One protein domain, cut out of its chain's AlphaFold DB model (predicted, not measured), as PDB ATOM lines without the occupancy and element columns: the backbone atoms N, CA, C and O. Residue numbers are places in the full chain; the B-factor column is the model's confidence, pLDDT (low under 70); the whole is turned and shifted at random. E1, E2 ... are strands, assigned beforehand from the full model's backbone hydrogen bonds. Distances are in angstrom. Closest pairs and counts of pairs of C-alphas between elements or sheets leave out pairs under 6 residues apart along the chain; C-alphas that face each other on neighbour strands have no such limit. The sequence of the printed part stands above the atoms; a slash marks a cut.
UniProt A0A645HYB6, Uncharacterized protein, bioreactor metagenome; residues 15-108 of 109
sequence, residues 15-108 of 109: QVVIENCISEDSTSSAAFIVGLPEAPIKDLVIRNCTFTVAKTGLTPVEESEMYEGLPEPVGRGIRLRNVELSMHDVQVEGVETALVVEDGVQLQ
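Overview. This is residues 15 to 108 of the 109 residues of an uncharacterized protein of bioreactor metagenome (UniProt A0A645HYB6). The chain is wound in stacked turns, a small four-sided solenoid of parallel strands: E1, E2 and E3 lie in the first turn, E4 and E5 in the second, E6 and E7 in the third, and E8 begins another. The long, bent strands E4 and E6 each run round three sides, with E8 beside residues 83 to 86 of E6 on the first of these and E1 and then E2 beside E4 on the next two; E3, E5 and E7 form the fourth side, and residues 54 to 77 make a long loop outside the winding. The printed part has 94 residues, with no named helix and eight named strands, E1 to E8 in order, 47 residues in all, and the class is all strand. One sheet is branched, of E1, E2, E4, E6 and E8; the other has the order E3, E5, E7; both are parallel. The whole is compact, with a radius of gyration of the C-alphas of 12.7 A and spans of 35 by 32 by 19 A.

Along the chain. E1 is residues 17 to 19, 6.2 A long, from C-alpha 17 at (52.251, 32.112, -18.418). It runs on into E2, residues 22 to 26, 10.6 A, across a break of 2 residues at 86 degrees. E3 is residues 31 to 34, 10.1 A. E4, residues 41 to 53, measures 24.0 A and bends by 93 degrees at residue 44. E5 is residues 78 to 81, 10.1 A. E6, residues 83 to 93, measures 21.9 A and bends by 93 degrees at residue 89. E7 is residues 99 to 101, 5.9 A, and E8 is residues 105 to 108, 9.8 A, ending at C-alpha 108 at (53.145, 34.679, -4.471).

Arrangement. The branched sheet is twisted. E1 and E2 lie on one side of E4, and N 18 to O 45 and N 23 to O 50 are each 2.9 A. E6 lies on the other side of E4, parallel at 12 degrees, with N 46 and O 86 3.0 A apart. E8 lies on the other side of E6 from E4, with N 106 and O 83 2.8 A apart. In the second sheet E3 and E5 are parallel at 3 degrees, with N 33 and O 79 2.9 A apart, and E5 and E7 at 15 degrees, with N 100 and O 78 2.8 A apart. Between the sheets, the closest C-alphas of E3 and E4, those of Ala 31 and Phe 51, are 7.4 A apart. E1 and E3 are apart.

Size, cuts and confidence. The two C-alphas farthest apart, those of Glu 38 and Thr 56, are 36.8 A from each other. The printed part has no cut. The link from E4 to E5, 24 residues, is long. Mean pLDDT of the printed part is 91.9; residues 65 to 67 and residue 69 are under 70.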
ATOM      1  N   GLN A  15      49.074  26.459 -14.471       97.69
ATOM      2  CA  GLN A  15      50.377  26.623 -15.131       97.69
ATOM      3  C   GLN A  15      50.300  27.505 -16.389       97.69
ATOM      4  O   GLN A  15      50.780  27.152 -17.469       97.69
ATOM      5  N   VAL A  16      49.672  28.673 -16.244       98.00
ATOM      6  CA  VAL A  16      49.514  29.656 -17.322       98.00
ATOM      7  C   VAL A  16      50.614  30.707 -17.217       98.00
ATOM      8  O   VAL A  16      50.852  31.260 -16.146       98.00
ATOM      9  N   VAL A  17      51.257  31.032 -18.340       98.38
ATOM     10  CA  VAL A  17      52.251  32.112 -18.418       98.38
ATOM     11  C   VAL A  17      51.758  33.189 -19.377       98.38
ATOM     12  O   VAL A  17      51.459  32.903 -20.535       98.38
ATOM     13  N   ILE A  18      51.702  34.429 -18.894       98.19
ATOM     14  CA  ILE A  18      51.470  35.634 -19.692       98.19
ATOM     15  C   ILE A  18      52.759  36.447 -19.652       98.19
ATOM     16  O   ILE A  18      53.138  36.968 -18.603       98.19
ATOM     17  N   GLU A  19      53.449  36.547 -20.786       98.44
ATOM     18  CA  GLU A  19      54.745  37.217 -20.838       98.44
ATOM     19  C   GLU A  19      54.928  38.111 -22.057       98.44
ATOM     20  O   GLU A  19      54.424  37.809 -23.140       98.44
ATOM     21  N   ASN A  20      55.697  39.190 -21.886       98.38
ATOM     22  CA  ASN A  20      56.093  40.102 -22.965       98.38
ATOM     23  C   ASN A  20      54.895  40.720 -23.705       98.38
ATOM     24  O   ASN A  20      54.936  40.912 -24.922       98.38
ATOM     25  N   CYS A  21      53.811  40.993 -22.979       97.88
ATOM     26  CA  CYS A  21      52.572  41.520 -23.538       97.88
ATOM     27  C   CYS A  21      52.422  43.015 -23.252       97.88
ATOM     28  O   CYS A  21      52.706  43.482 -22.149       97.88
ATOM     29  N   ILE A  22      51.907  43.747 -24.239       97.94
ATOM     30  CA  ILE A  22      51.475  45.134 -24.080       97.94
ATOM     31  C   ILE A  22      49.990  45.190 -24.436       97.94
ATOM     32  O   ILE A  22      49.592  44.770 -25.522       97.94
ATOM     33  N   SER A  23      49.178  45.676 -23.504       96.56
ATOM     34  CA  SER A  23      47.767  45.991 -23.713       96.56
ATOM     35  C   SER A  23      47.591  47.496 -23.581       96.56
ATOM     36  O   SER A  23      47.904  48.062 -22.534       96.56
ATOM     37  N   GLU A  24      47.111  48.132 -24.645       96.94
ATOM     38  CA  GLU A  24      46.975  49.585 -24.715       96.94
ATOM     39  C   GLU A  24      45.504  49.994 -24.715       96.94
ATOM     40  O   GLU A  24      44.678  49.378 -25.390       96.94
ATOM     41  N   ASP A  25      45.194  51.050 -23.963       95.81
ATOM     42  CA  ASP A  25      43.902  51.735 -23.955       95.81
ATOM     43  C   ASP A  25      42.703  50.805 -23.700       95.81
ATOM     44  O   ASP A  25      41.623  50.967 -24.277       95.81
ATOM     45  N   SER A  26      42.853  49.850 -22.777       95.06
ATOM     46  CA  SER A  26      41.728  49.024 -22.336       95.06
ATOM     47  C   SER A  26      40.609  49.906 -21.764       95.06
ATOM     48  O   SER A  26      40.847  50.744 -20.893       95.06
ATOM     49  N   THR A  27      39.370  49.742 -22.238       92.94
ATOM     50  CA  THR A  27      38.252  50.649 -21.898       92.94
ATOM     51  C   THR A  27      37.480  50.244 -20.644       92.94
ATOM     52  O   THR A  27      36.811  51.083 -20.040       92.94
ATOM     53  N   SER A  28      37.562  48.974 -20.241       90.69
ATOM     54  CA  SER A  28      36.871  48.452 -19.055       90.69
ATOM     55  C   SER A  28      37.826  48.349 -17.866       90.69
ATOM     56  O   SER A  28      37.656  49.050 -16.870       90.69
ATOM     57  N   SER A  29      38.872  47.533 -17.979       93.06
ATOM     58  CA  SER A  29      39.915  47.366 -16.958       93.06
ATOM     59  C   SER A  29      41.227  46.933 -17.609       93.06
ATOM     60  O   SER A  29      41.199  46.437 -18.731       93.06
ATOM     61  N   ALA A  30      42.354  47.109 -16.922       95.25
ATOM     62  CA  ALA A  30      43.683  46.784 -17.436       95.25
ATOM     63  C   ALA A  30      43.826  45.291 -17.777       95.25
ATOM     64  O   ALA A  30      44.454  44.935 -18.767       95.25
ATOM     65  N   ALA A  31      43.228  44.426 -16.957       94.00
ATOM     66  CA  ALA A  31      43.015  43.012 -17.239       94.00
ATOM     67  C   ALA A  31      41.942  42.460 -16.293       94.00
ATOM     68  O   ALA A  31      41.714  43.011 -15.213       94.00
ATOM     69  N   PHE A  32      41.327  41.342 -16.669       92.62
ATOM     70  CA  PHE A  32      40.314  40.677 -15.857       92.62
ATOM     71  C   PHE A  32      40.550  39.167 -15.823       92.62
ATOM     72  O   PHE A  32      40.450  38.493 -16.845       92.62
ATOM     73  N   ILE A  33      40.907  38.645 -14.647       94.25
ATOM     74  CA  ILE A  33      41.268  37.241 -14.432       94.25
ATOM     75  C   ILE A  33      40.426  36.695 -13.278       94.25
ATOM     76  O   ILE A  33      40.597  37.080 -12.118       94.25
ATOM     77  N   VAL A  34      39.517  35.777 -13.606       92.75
ATOM     78  CA  VAL A  34      38.565  35.200 -12.652       92.75
ATOM     79  C   VAL A  34      38.563  33.683 -12.768       92.75
ATOM     80  O   VAL A  34      38.158  33.128 -13.787       92.75
ATOM     81  N   GLY A  35      38.988  33.012 -11.700       94.69
ATOM     82  CA  GLY A  35      38.809  31.576 -11.525       94.69
ATOM     83  C   GLY A  35      37.466  31.221 -10.885       94.69
ATOM     84  O   GLY A  35      36.748  32.066 -10.334       94.69
ATOM     85  N   LEU A  36      37.135  29.931 -10.903       94.62
ATOM     86  CA  LEU A  36      35.964  29.424 -10.194       94.62
ATOM     87  C   LEU A  36      36.259  29.321  -8.689       94.62
ATOM     88  O   LEU A  36      37.360  28.931  -8.306       94.62
ATOM     89  N   PRO A  37      35.287  29.595  -7.806       94.19
ATOM     90  CA  PRO A  37      35.489  29.446  -6.363       94.19
ATOM     91  C   PRO A  37      35.753  27.989  -5.933       94.19
ATOM     92  O   PRO A  37      36.428  27.741  -4.932       94.19
ATOM     93  N   GLU A  38      35.233  27.002  -6.666       95.56
ATOM     94  CA  GLU A  38      35.537  25.579  -6.466       95.56
ATOM     95  C   GLU A  38      36.810  25.096  -7.162       95.56
ATOM     96  O   GLU A  38      37.400  24.120  -6.703       95.56
ATOM     97  N   ALA A  39      37.239  25.780  -8.220       96.25
ATOM     98  CA  ALA A  39      38.426  25.450  -9.001       96.25
ATOM     99  C   ALA A  39      39.192  26.740  -9.354       96.25
ATOM    100  O   ALA A  39      39.078  27.233 -10.482       96.25
ATOM    101  N   PRO A  40      39.924  27.325  -8.382       97.06
ATOM    102  CA  PRO A  40      40.738  28.514  -8.616       97.06
ATOM    103  C   PRO A  40      41.785  28.278  -9.706       97.06
ATOM    104  O   PRO A  40      42.271  27.154  -9.854       97.06
ATOM    105  N   ILE A  41      42.166  29.340 -10.418       98.12
ATOM    106  CA  ILE A  41      43.320  29.299 -11.325       98.12
ATOM    107  C   ILE A  41      44.582  29.123 -10.476       98.12
ATOM    108  O   ILE A  41      44.747  29.837  -9.485       98.12
ATOM    109  N   LYS A  42      45.461  28.195 -10.860       98.12
ATOM    110  CA  LYS A  42      46.714  27.915 -10.140       98.12
ATOM    111  C   LYS A  42      47.942  28.204 -10.987       98.12
ATOM    112  O   LYS A  42      47.904  28.039 -12.204       98.12
ATOM    113  N   ASP A  43      49.034  28.584 -10.335       97.38
ATOM    114  CA  ASP A  43      50.338  28.800 -10.969       97.38
ATOM    115  C   ASP A  43      50.280  29.751 -12.181       97.38
ATOM    116  O   ASP A  43      50.855  29.476 -13.237       97.38
ATOM    117  N   LEU A  44      49.551  30.867 -12.054       98.44
ATOM    118  CA  LEU A  44      49.575  31.929 -13.058       98.44
ATOM    119  C   LEU A  44      50.832  32.788 -12.879       98.44
ATOM    120  O   LEU A  44      51.058  33.365 -11.820       98.44
ATOM    121  N   VAL A  45      51.626  32.941 -13.933       98.50
ATOM    122  CA  VAL A  45      52.786  33.841 -13.941       98.50
ATOM    123  C   VAL A  45      52.543  34.961 -14.941       98.50
ATOM    124  O   VAL A  45      52.345  34.698 -16.127       98.50
ATOM    125  N   ILE A  46      52.600  36.211 -14.478       98.38
ATOM    126  CA  ILE A  46      52.575  37.390 -15.352       98.38
ATOM    127  C   ILE A  46      53.938  38.066 -15.279       98.38
ATOM    128  O   ILE A  46      54.350  38.499 -14.202       98.38
ATOM    129  N   ARG A  47      54.654  38.170 -16.405       98.38
ATOM    130  CA  ARG A  47      55.988  38.779 -16.400       98.38
ATOM    131  C   ARG A  47      56.314  39.659 -17.591       98.38
ATOM    132  O   ARG A  47      55.989  39.312 -18.721       98.38
ATOM    133  N   ASN A  48      57.036  40.748 -17.340       98.50
ATOM    134  CA  ASN A  48      57.460  41.695 -18.369       98.50
ATOM    135  C   ASN A  48      56.274  42.172 -19.231       98.50
ATOM    136  O   ASN A  48      56.266  41.999 -20.449       98.50
ATOM    137  N   CYS A  49      55.232  42.692 -18.581       98.56
ATOM    138  CA  CYS A  49      54.000  43.114 -19.249       98.56
ATOM    139  C   CYS A  49      53.624  44.549 -18.875       98.56
ATOM    140  O   CYS A  49      53.800  44.964 -17.729       98.56
ATOM    141  N   THR A  50      53.010  45.264 -19.813       98.56
ATOM    142  CA  THR A  50      52.472  46.612 -19.589       98.56
ATOM    143  C   THR A  50      50.999  46.648 -19.965       98.56
ATOM    144  O   THR A  50      50.623  46.242 -21.063       98.56
ATOM    145  N   PHE A  51      50.161  47.150 -19.063       98.31
ATOM    146  CA  PHE A  51      48.724  47.296 -19.278       98.31
ATOM    147  C   PHE A  51      48.314  48.750 -19.058       98.31
ATOM    148  O   PHE A  51      48.612  49.323 -18.009       98.31
ATOM    149  N   THR A  52      47.606  49.354 -20.007       97.94
ATOM    150  CA  THR A  52      47.093  50.720 -19.864       97.94
ATOM    151  C   THR A  52      45.577  50.762 -20.007       97.94
ATOM    152  O   THR A  52      44.968  49.975 -20.735       97.94
ATOM    153  N   VAL A  53      44.957  51.677 -19.263       96.38
ATOM    154  CA  VAL A  53      43.517  51.951 -19.330       96.38
ATOM    155  C   VAL A  53      43.286  53.283 -20.028       96.38
ATOM    156  O   VAL A  53      43.956  54.278 -19.735       96.38
ATOM    157  N   ALA A  54      42.315  53.304 -20.940       95.62
ATOM    158  CA  ALA A  54      41.972  54.494 -21.704       95.62
ATOM    159  C   ALA A  54      41.541  55.649 -20.784       95.62
ATOM    160  O   ALA A  54      40.812  55.466 -19.811       95.62
ATOM    161  N   LYS A  55      41.924  56.884 -21.120       91.81
ATOM    162  CA  LYS A  55      41.494  58.085 -20.368       91.81
ATOM    163  C   LYS A  55      40.082  58.549 -20.728       91.81
ATOM    164  O   LYS A  55      39.459  59.295 -19.978       91.81
ATOM    165  N   THR A  56      39.599  58.155 -21.902       91.75
ATOM    166  CA  THR A  56      38.312  58.556 -22.484       91.75
ATOM    167  C   THR A  56      37.696  57.378 -23.223       91.75
ATOM    168  O   THR A  56      38.425  56.494 -23.656       91.75
ATOM    169  N   GLY A  57      36.374  57.380 -23.421       88.31
ATOM    170  CA  GLY A  57      35.694  56.256 -24.080       88.31
ATOM    171  C   GLY A  57      35.633  55.003 -23.204       88.31
ATOM    172  O   GLY A  57      35.640  53.890 -23.718       88.31
ATOM    173  N   LEU A  58      35.611  55.193 -21.882       89.19
ATOM    174  CA  LEU A  58      35.505  54.105 -20.921       89.19
ATOM    175  C   LEU A  58      34.160  53.392 -21.062       89.19
ATOM    176  O   LEU A  58      33.109  54.030 -21.123       89.19
ATOM    177  N   THR A  59      34.217  52.069 -21.031       87.38
ATOM    178  CA  THR A  59      33.047  51.203 -20.909       87.38
ATOM    179  C   THR A  59      32.806  50.935 -19.418       87.38
ATOM    180  O   THR A  59      33.775  50.885 -18.640       87.38
ATOM    181  N   PRO A  60      31.552  50.822 -18.955       84.25
ATOM    182  CA  PRO A  60      31.274  50.374 -17.596       84.25
ATOM    183  C   PRO A  60      31.920  49.010 -17.336       84.25
ATOM    184  O   PRO A  60      31.965  48.148 -18.211       84.25
ATOM    185  N   VAL A  61      32.486  48.815 -16.147       80.69
ATOM    186  CA  VAL A  61      33.252  47.592 -15.856       80.69
ATOM    187  C   VAL A  61      32.314  46.383 -15.776       80.69
ATOM    188  O   VAL A  61      32.699  45.273 -16.134       80.69
ATOM    189  N   GLU A  62      31.075  46.619 -15.361       74.81
ATOM    190  CA  GLU A  62      29.982  45.659 -15.307       74.81
ATOM    191  C   GLU A  62      29.520  45.148 -16.680       74.81
ATOM    192  O   GLU A  62      28.907  44.087 -16.762       74.81
ATOM    193  N   GLU A  63      29.853  45.866 -17.756       74.31
ATOM    194  CA  GLU A  63      29.610  45.430 -19.135       74.31
ATOM    195  C   GLU A  63      30.749  44.555 -19.683       74.31
ATOM    196  O   GLU A  63      30.680  44.101 -20.824       74.31
ATOM    197  N   SER A  64      31.795  44.289 -18.886       71.25
ATOM    198  CA  SER A  64      32.842  43.342 -19.281       71.25
ATOM    199  C   SER A  64      32.226  41.967 -19.531       71.25
ATOM    200  O   SER A  64      31.412  41.475 -18.744       71.25
ATOM    201  N   GLU A  65      32.654  41.297 -20.600       67.56
ATOM    202  CA  GLU A  65      32.313  39.888 -20.774       67.56
ATOM    203  C   GLU A  65      32.763  39.089 -19.536       67.56
ATOM    204  O   GLU A  65      33.759  39.417 -18.888       67.56
ATOM    205  N   MET A  66      32.003  38.045 -19.190       67.88
ATOM    206  CA  MET A  66      32.203  37.223 -17.982       67.88
ATOM    207  C   MET A  66      31.865  37.907 -16.638       67.88
ATOM    208  O   MET A  66      32.184  37.355 -15.586       67.88
ATOM    209  N   TYR A  67      31.200  39.070 -16.638       69.56
ATOM    210  CA  TYR A  67      30.881  39.805 -15.405       69.56
ATOM    211  C   TYR A  67      29.603  39.350 -14.665       69.56
ATOM    212  O   TYR A  67      29.422  39.644 -13.481       69.56
ATOM    213  N   GLU A  68      28.700  38.623 -15.326       72.44
ATOM    214  CA  GLU A  68      27.411  38.233 -14.742       72.44
ATOM    215  C   GLU A  68      27.575  37.483 -13.399       72.44
ATOM    216  O   GLU A  68      28.220  36.436 -13.309       72.44
ATOM    217  N   GLY A  69      26.972  38.020 -12.329       69.38
ATOM    218  CA  GLY A  69      27.005  37.420 -10.987       69.38
ATOM    219  C   GLY A  69      28.227  37.776 -10.121       69.38
ATOM    220  O   GLY A  69      28.457  37.120  -9.088       69.38
ATOM    221  N   LEU A  70      29.001  38.794 -10.514       75.81
ATOM    222  CA  LEU A  70      30.100  39.362  -9.729       75.81
ATOM    223  C   LEU A  70      29.703  40.671  -9.014       75.81
ATOM    224  O   LEU A  70      28.840  41.398  -9.509       75.81
ATOM    225  N   PRO A  71      30.291  40.970  -7.836       74.19
ATOM    226  CA  PRO A  71      30.051  42.228  -7.123       74.19
ATOM    227  C   PRO A  71      30.564  43.431  -7.913       74.19
ATOM    228  O   PRO A  71      31.557  43.283  -8.621       74.19
ATOM    229  N   GLU A  72      29.945  44.605  -7.719       72.62
ATOM    230  CA  GLU A  72      30.423  45.880  -8.281       72.62
ATOM    231  C   GLU A  72      31.926  46.076  -8.037       72.62
ATOM    232  O   GLU A  72      32.394  45.911  -6.903       72.62
ATOM    233  N   PRO A  73      32.708  46.409  -9.075       71.12
ATOM    234  CA  PRO A  73      34.148  46.415  -8.967       71.12
ATOM    235  C   PRO A  73      34.626  47.778  -8.483       71.12
ATOM    236  O   PRO A  73      34.208  48.828  -8.972       71.12
ATOM    237  N   VAL A  74      35.581  47.771  -7.560       75.81
ATOM    238  CA  VAL A  74      36.198  49.001  -7.056       75.81
ATOM    239  C   VAL A  74      37.522  49.217  -7.784       75.81
ATOM    240  O   VAL A  74      38.596  48.926  -7.267       75.81
ATOM    241  N   GLY A  75      37.438  49.686  -9.031       87.94
ATOM    242  CA  GLY A  75      38.598  50.093  -9.827       87.94
ATOM    243  C   GLY A  75      38.746  49.386 -11.174       87.94
ATOM    244  O   GLY A  75      37.987  48.491 -11.536       87.94
ATOM    245  N   ARG A  76      39.750  49.837 -11.934       92.69
ATOM    246  CA  ARG A  76      40.003  49.434 -13.329       92.69
ATOM    247  C   ARG A  76      41.397  48.843 -13.552       92.69
ATOM    248  O   ARG A  76      41.795  48.687 -14.697       92.69
ATOM    249  N   GLY A  77      42.150  48.542 -12.491       95.06
ATOM    250  CA  GLY A  77      43.450  47.869 -12.596       95.06
ATOM    251  C   GLY A  77      43.330  46.427 -13.097       95.06
ATOM    252  O   GLY A  77      42.328  46.037 -13.696       95.06
ATOM    253  N   ILE A  78      44.342  45.607 -12.834       95.56
ATOM    254  CA  ILE A  78      44.267  44.162 -13.057       95.56
ATOM    255  C   ILE A  78      43.352  43.578 -11.982       95.56
ATOM    256  O   ILE A  78      43.688  43.581 -10.796       95.56
ATOM    257  N   ARG A  79      42.179  43.112 -12.398       93.75
ATOM    258  CA  ARG A  79      41.152  42.548 -11.525       93.75
ATOM    259  C   ARG A  79      41.353  41.049 -11.371       93.75
ATOM    260  O   ARG A  79      41.393  40.326 -12.367       93.75
ATOM    261  N   LEU A  80      41.468  40.602 -10.125       94.56
ATOM    262  CA  LEU A  80      41.849  39.238  -9.765       94.56
ATOM    263  C   LEU A  80      40.807  38.636  -8.824       94.56
ATOM    264  O   LEU A  80      40.478  39.246  -7.809       94.56
ATOM    265  N   ARG A  81      40.333  37.424  -9.119       94.25
ATOM    266  CA  ARG A  81      39.449  36.644  -8.237       94.25
ATOM    267  C   ARG A  81      39.721  35.148  -8.391       94.25
ATOM    268  O   ARG A  81      39.844  34.668  -9.513       94.25
ATOM    269  N   ASN A  82      39.748  34.406  -7.282       96.19
ATOM    270  CA  ASN A  82      39.979  32.955  -7.234       96.19
ATOM    271  C   ASN A  82      41.201  32.526  -8.064       96.19
ATOM    272  O   ASN A  82      41.098  31.691  -8.968       96.19
ATOM    273  N   VAL A  83      42.349  33.139  -7.794       97.69
ATOM    274  CA  VAL A  83      43.572  32.929  -8.570       97.69
ATOM    275  C   VAL A  83      44.797  32.967  -7.670       97.69
ATOM    276  O   VAL A  83      44.946  33.853  -6.833       97.69
ATOM    277  N   GLU A  84      45.677  32.001  -7.866       98.25
ATOM    278  CA  GLU A  84      47.030  31.976  -7.330       98.25
ATOM    279  C   GLU A  84      47.999  32.414  -8.429       98.25
ATOM    280  O   GLU A  84      48.012  31.829  -9.517       98.25
ATOM    281  N   LEU A  85      48.767  33.475  -8.170       98.25
ATOM    282  CA  LEU A  85      49.642  34.077  -9.170       98.25
ATOM    283  C   LEU A  85      50.918  34.698  -8.601       98.25
ATOM    284  O   LEU A  85      50.942  35.160  -7.462       98.25
ATOM    285  N   SER A  86      51.935  34.808  -9.453       98.00
ATOM    286  CA  SER A  86      53.130  35.635  -9.255       98.00
ATOM    287  C   SER A  86      53.250  36.679 -10.367       98.00
ATOM    288  O   SER A  86      52.805  36.471 -11.502       98.00
ATOM    289  N   MET A  87      53.821  37.837 -10.031       97.12
ATOM    290  CA  MET A  87      53.977  38.954 -10.961       97.12
ATOM    291  C   MET A  87      55.396  39.511 -10.900       97.12
ATOM    292  O   MET A  87      55.885  39.849  -9.824       97.12
ATOM    293  N   HIS A  88      56.039  39.651 -12.059       97.81
ATOM    294  CA  HIS A  88      57.414  40.143 -12.165       97.81
ATOM    295  C   HIS A  88      57.517  41.184 -13.281       97.81
ATOM    296  O   HIS A  88      57.154  40.901 -14.415       97.81
ATOM    297  N   ASP A  89      58.006  42.388 -12.989       97.69
ATOM    298  CA  ASP A  89      58.136  43.455 -13.995       97.69
ATOM    299  C   ASP A  89      56.817  43.742 -14.743       97.69
ATOM    300  O   ASP A  89      56.763  43.778 -15.973       97.69
ATOM    301  N   VAL A  90      55.724  43.904 -13.991       98.00
ATOM    302  CA  VAL A  90      54.407  44.256 -14.542       98.00
ATOM    303  C   VAL A  90      54.077  45.707 -14.225       98.00
ATOM    304  O   VAL A  90      54.123  46.126 -13.068       98.00
ATOM    305  N   GLN A  91      53.710  46.464 -15.253       98.06
ATOM    306  CA  GLN A  91      53.319  47.866 -15.147       98.06
ATOM    307  C   GLN A  91      51.840  48.031 -15.486       98.06
ATOM    308  O   GLN A  91      51.341  47.439 -16.443       98.06
ATOM    309  N   VAL A  92      51.147  48.852 -14.700       97.75
ATOM    310  CA  VAL A  92      49.749  49.214 -14.946       97.75
ATOM    311  C   VAL A  92      49.620  50.727 -14.891       97.75
ATOM    312  O   VAL A  92      49.975  51.340 -13.885       97.75
ATOM    313  N   GLU A  93      49.106  51.325 -15.959       97.44
ATOM    314  CA  GLU A  93      48.979  52.775 -16.101       97.44
ATOM    315  C   GLU A  93      47.529  53.211 -16.337       97.44
ATOM    316  O   GLU A  93      46.678  52.439 -16.781       97.44
ATOM    317  N   GLY A  94      47.242  54.485 -16.058       94.12
ATOM    318  CA  GLY A  94      45.909  55.063 -16.271       94.12
ATOM    319  C   GLY A  94      44.881  54.695 -15.196       94.12
ATOM    320  O   GLY A  94      43.692  54.936 -15.384       94.12
ATOM    321  N   VAL A  95      45.325  54.142 -14.064       94.62
ATOM    322  CA  VAL A  95      44.472  53.730 -12.939       94.62
ATOM    323  C   VAL A  95      45.046  54.205 -11.607       94.62
ATOM    324  O   VAL A  95      46.256  54.365 -11.469       94.62
ATOM    325  N   GLU A  96      44.184  54.400 -10.609       92.00
ATOM    326  CA  GLU A  96      44.616  54.735  -9.243       92.00
ATOM    327  C   GLU A  96      45.240  53.536  -8.522       92.00
ATOM    328  O   GLU A  96      46.197  53.682  -7.768       92.00
ATOM    329  N   THR A  97      44.697  52.340  -8.760       93.69
ATOM    330  CA  THR A  97      45.158  51.090  -8.147       93.69
ATOM    331  C   THR A  97      45.508  50.086  -9.238       93.69
ATOM    332  O   THR A  97      44.647  49.713 -10.035       93.69
ATOM    333  N   ALA A  98      46.767  49.643  -9.263       94.50
ATOM    334  CA  ALA A  98      47.278  48.717 -10.272       94.50
ATOM    335  C   ALA A  98      46.656  47.316 -10.170       94.50
ATOM    336  O   ALA A  98      46.331  46.722 -11.195       94.50
ATOM    337  N   LEU A  99      46.460  46.805  -8.949       94.62
ATOM    338  CA  LEU A  99      45.869  45.491  -8.682       94.62
ATOM    339  C   LEU A  99      44.573  45.640  -7.890       94.62
ATOM    340  O   LEU A  99      44.577  46.152  -6.773       94.62
ATOM    341  N   VAL A 100      43.475  45.144  -8.446       93.56
ATOM    342  CA  VAL A 100      42.182  45.055  -7.766       93.56
ATOM    343  C   VAL A 100      42.020  43.611  -7.296       93.56
ATOM    344  O   VAL A 100      41.606  42.730  -8.049       93.56
ATOM    345  N   VAL A 101      42.437  43.371  -6.054       92.62
ATOM    346  CA  VAL A 101      42.429  42.051  -5.415       92.62
ATOM    347  C   VAL A 101      41.044  41.786  -4.826       92.62
ATOM    348  O   VAL A 101      40.651  42.429  -3.854       92.62
ATOM    349  N   GLU A 102      40.307  40.851  -5.419       90.62
ATOM    350  CA  GLU A 102      39.006  40.397  -4.925       90.62
ATOM    351  C   GLU A 102      39.138  39.050  -4.171       90.62
ATOM    352  O   GLU A 102      40.220  38.663  -3.725       90.62
ATOM    353  N   ASP A 103      38.030  38.328  -3.984       91.81
ATOM    354  CA  ASP A 103      38.004  37.097  -3.185       91.81
ATOM    355  C   ASP A 103      38.918  35.996  -3.740       91.81
ATOM    356  O   ASP A 103      38.985  35.763  -4.948       91.81
ATOM    357  N   GLY A 104      39.559  35.242  -2.842       93.69
ATOM    358  CA  GLY A 104      40.273  34.011  -3.194       93.69
ATOM    359  C   GLY A 104      41.569  34.220  -3.983       93.69
ATOM    360  O   GLY A 104      42.012  33.296  -4.661       93.69
ATOM    361  N   VAL A 105      42.164  35.413  -3.922       96.75
ATOM    362  CA  VAL A 105      43.446  35.712  -4.572       96.75
ATOM    363  C   VAL A 105      44.618  35.372  -3.654       96.75
ATOM    364  O   VAL A 105      44.623  35.733  -2.478       96.75
ATOM    365  N   GLN A 106      45.633  34.711  -4.205       97.31
ATOM    366  CA  GLN A 106      46.889  34.396  -3.528       97.31
ATOM    367  C   GLN A 106      48.056  34.929  -4.361       97.31
ATOM    368  O   GLN A 106      48.395  34.364  -5.397       97.31
ATOM    369  N   LEU A 107      48.651  36.037  -3.915       94.62
ATOM    370  CA  LEU A 107      49.847  36.613  -4.528       94.62
ATOM    371  C   LEU A 107      51.095  35.944  -3.945       94.62
ATOM    372  O   LEU A 107      51.344  36.026  -2.740       94.62
ATOM    373  N   GLN A 108      51.866  35.289  -4.803       90.94
ATOM    374  CA  GLN A 108      53.145  34.679  -4.471       90.94
ATOM    375  C   GLN A 108      54.290  35.687  -4.661       90.94
ATOM    376  O   GLN A 108      54.191  36.612  -5.470       90.94
TER     377      GLN A 108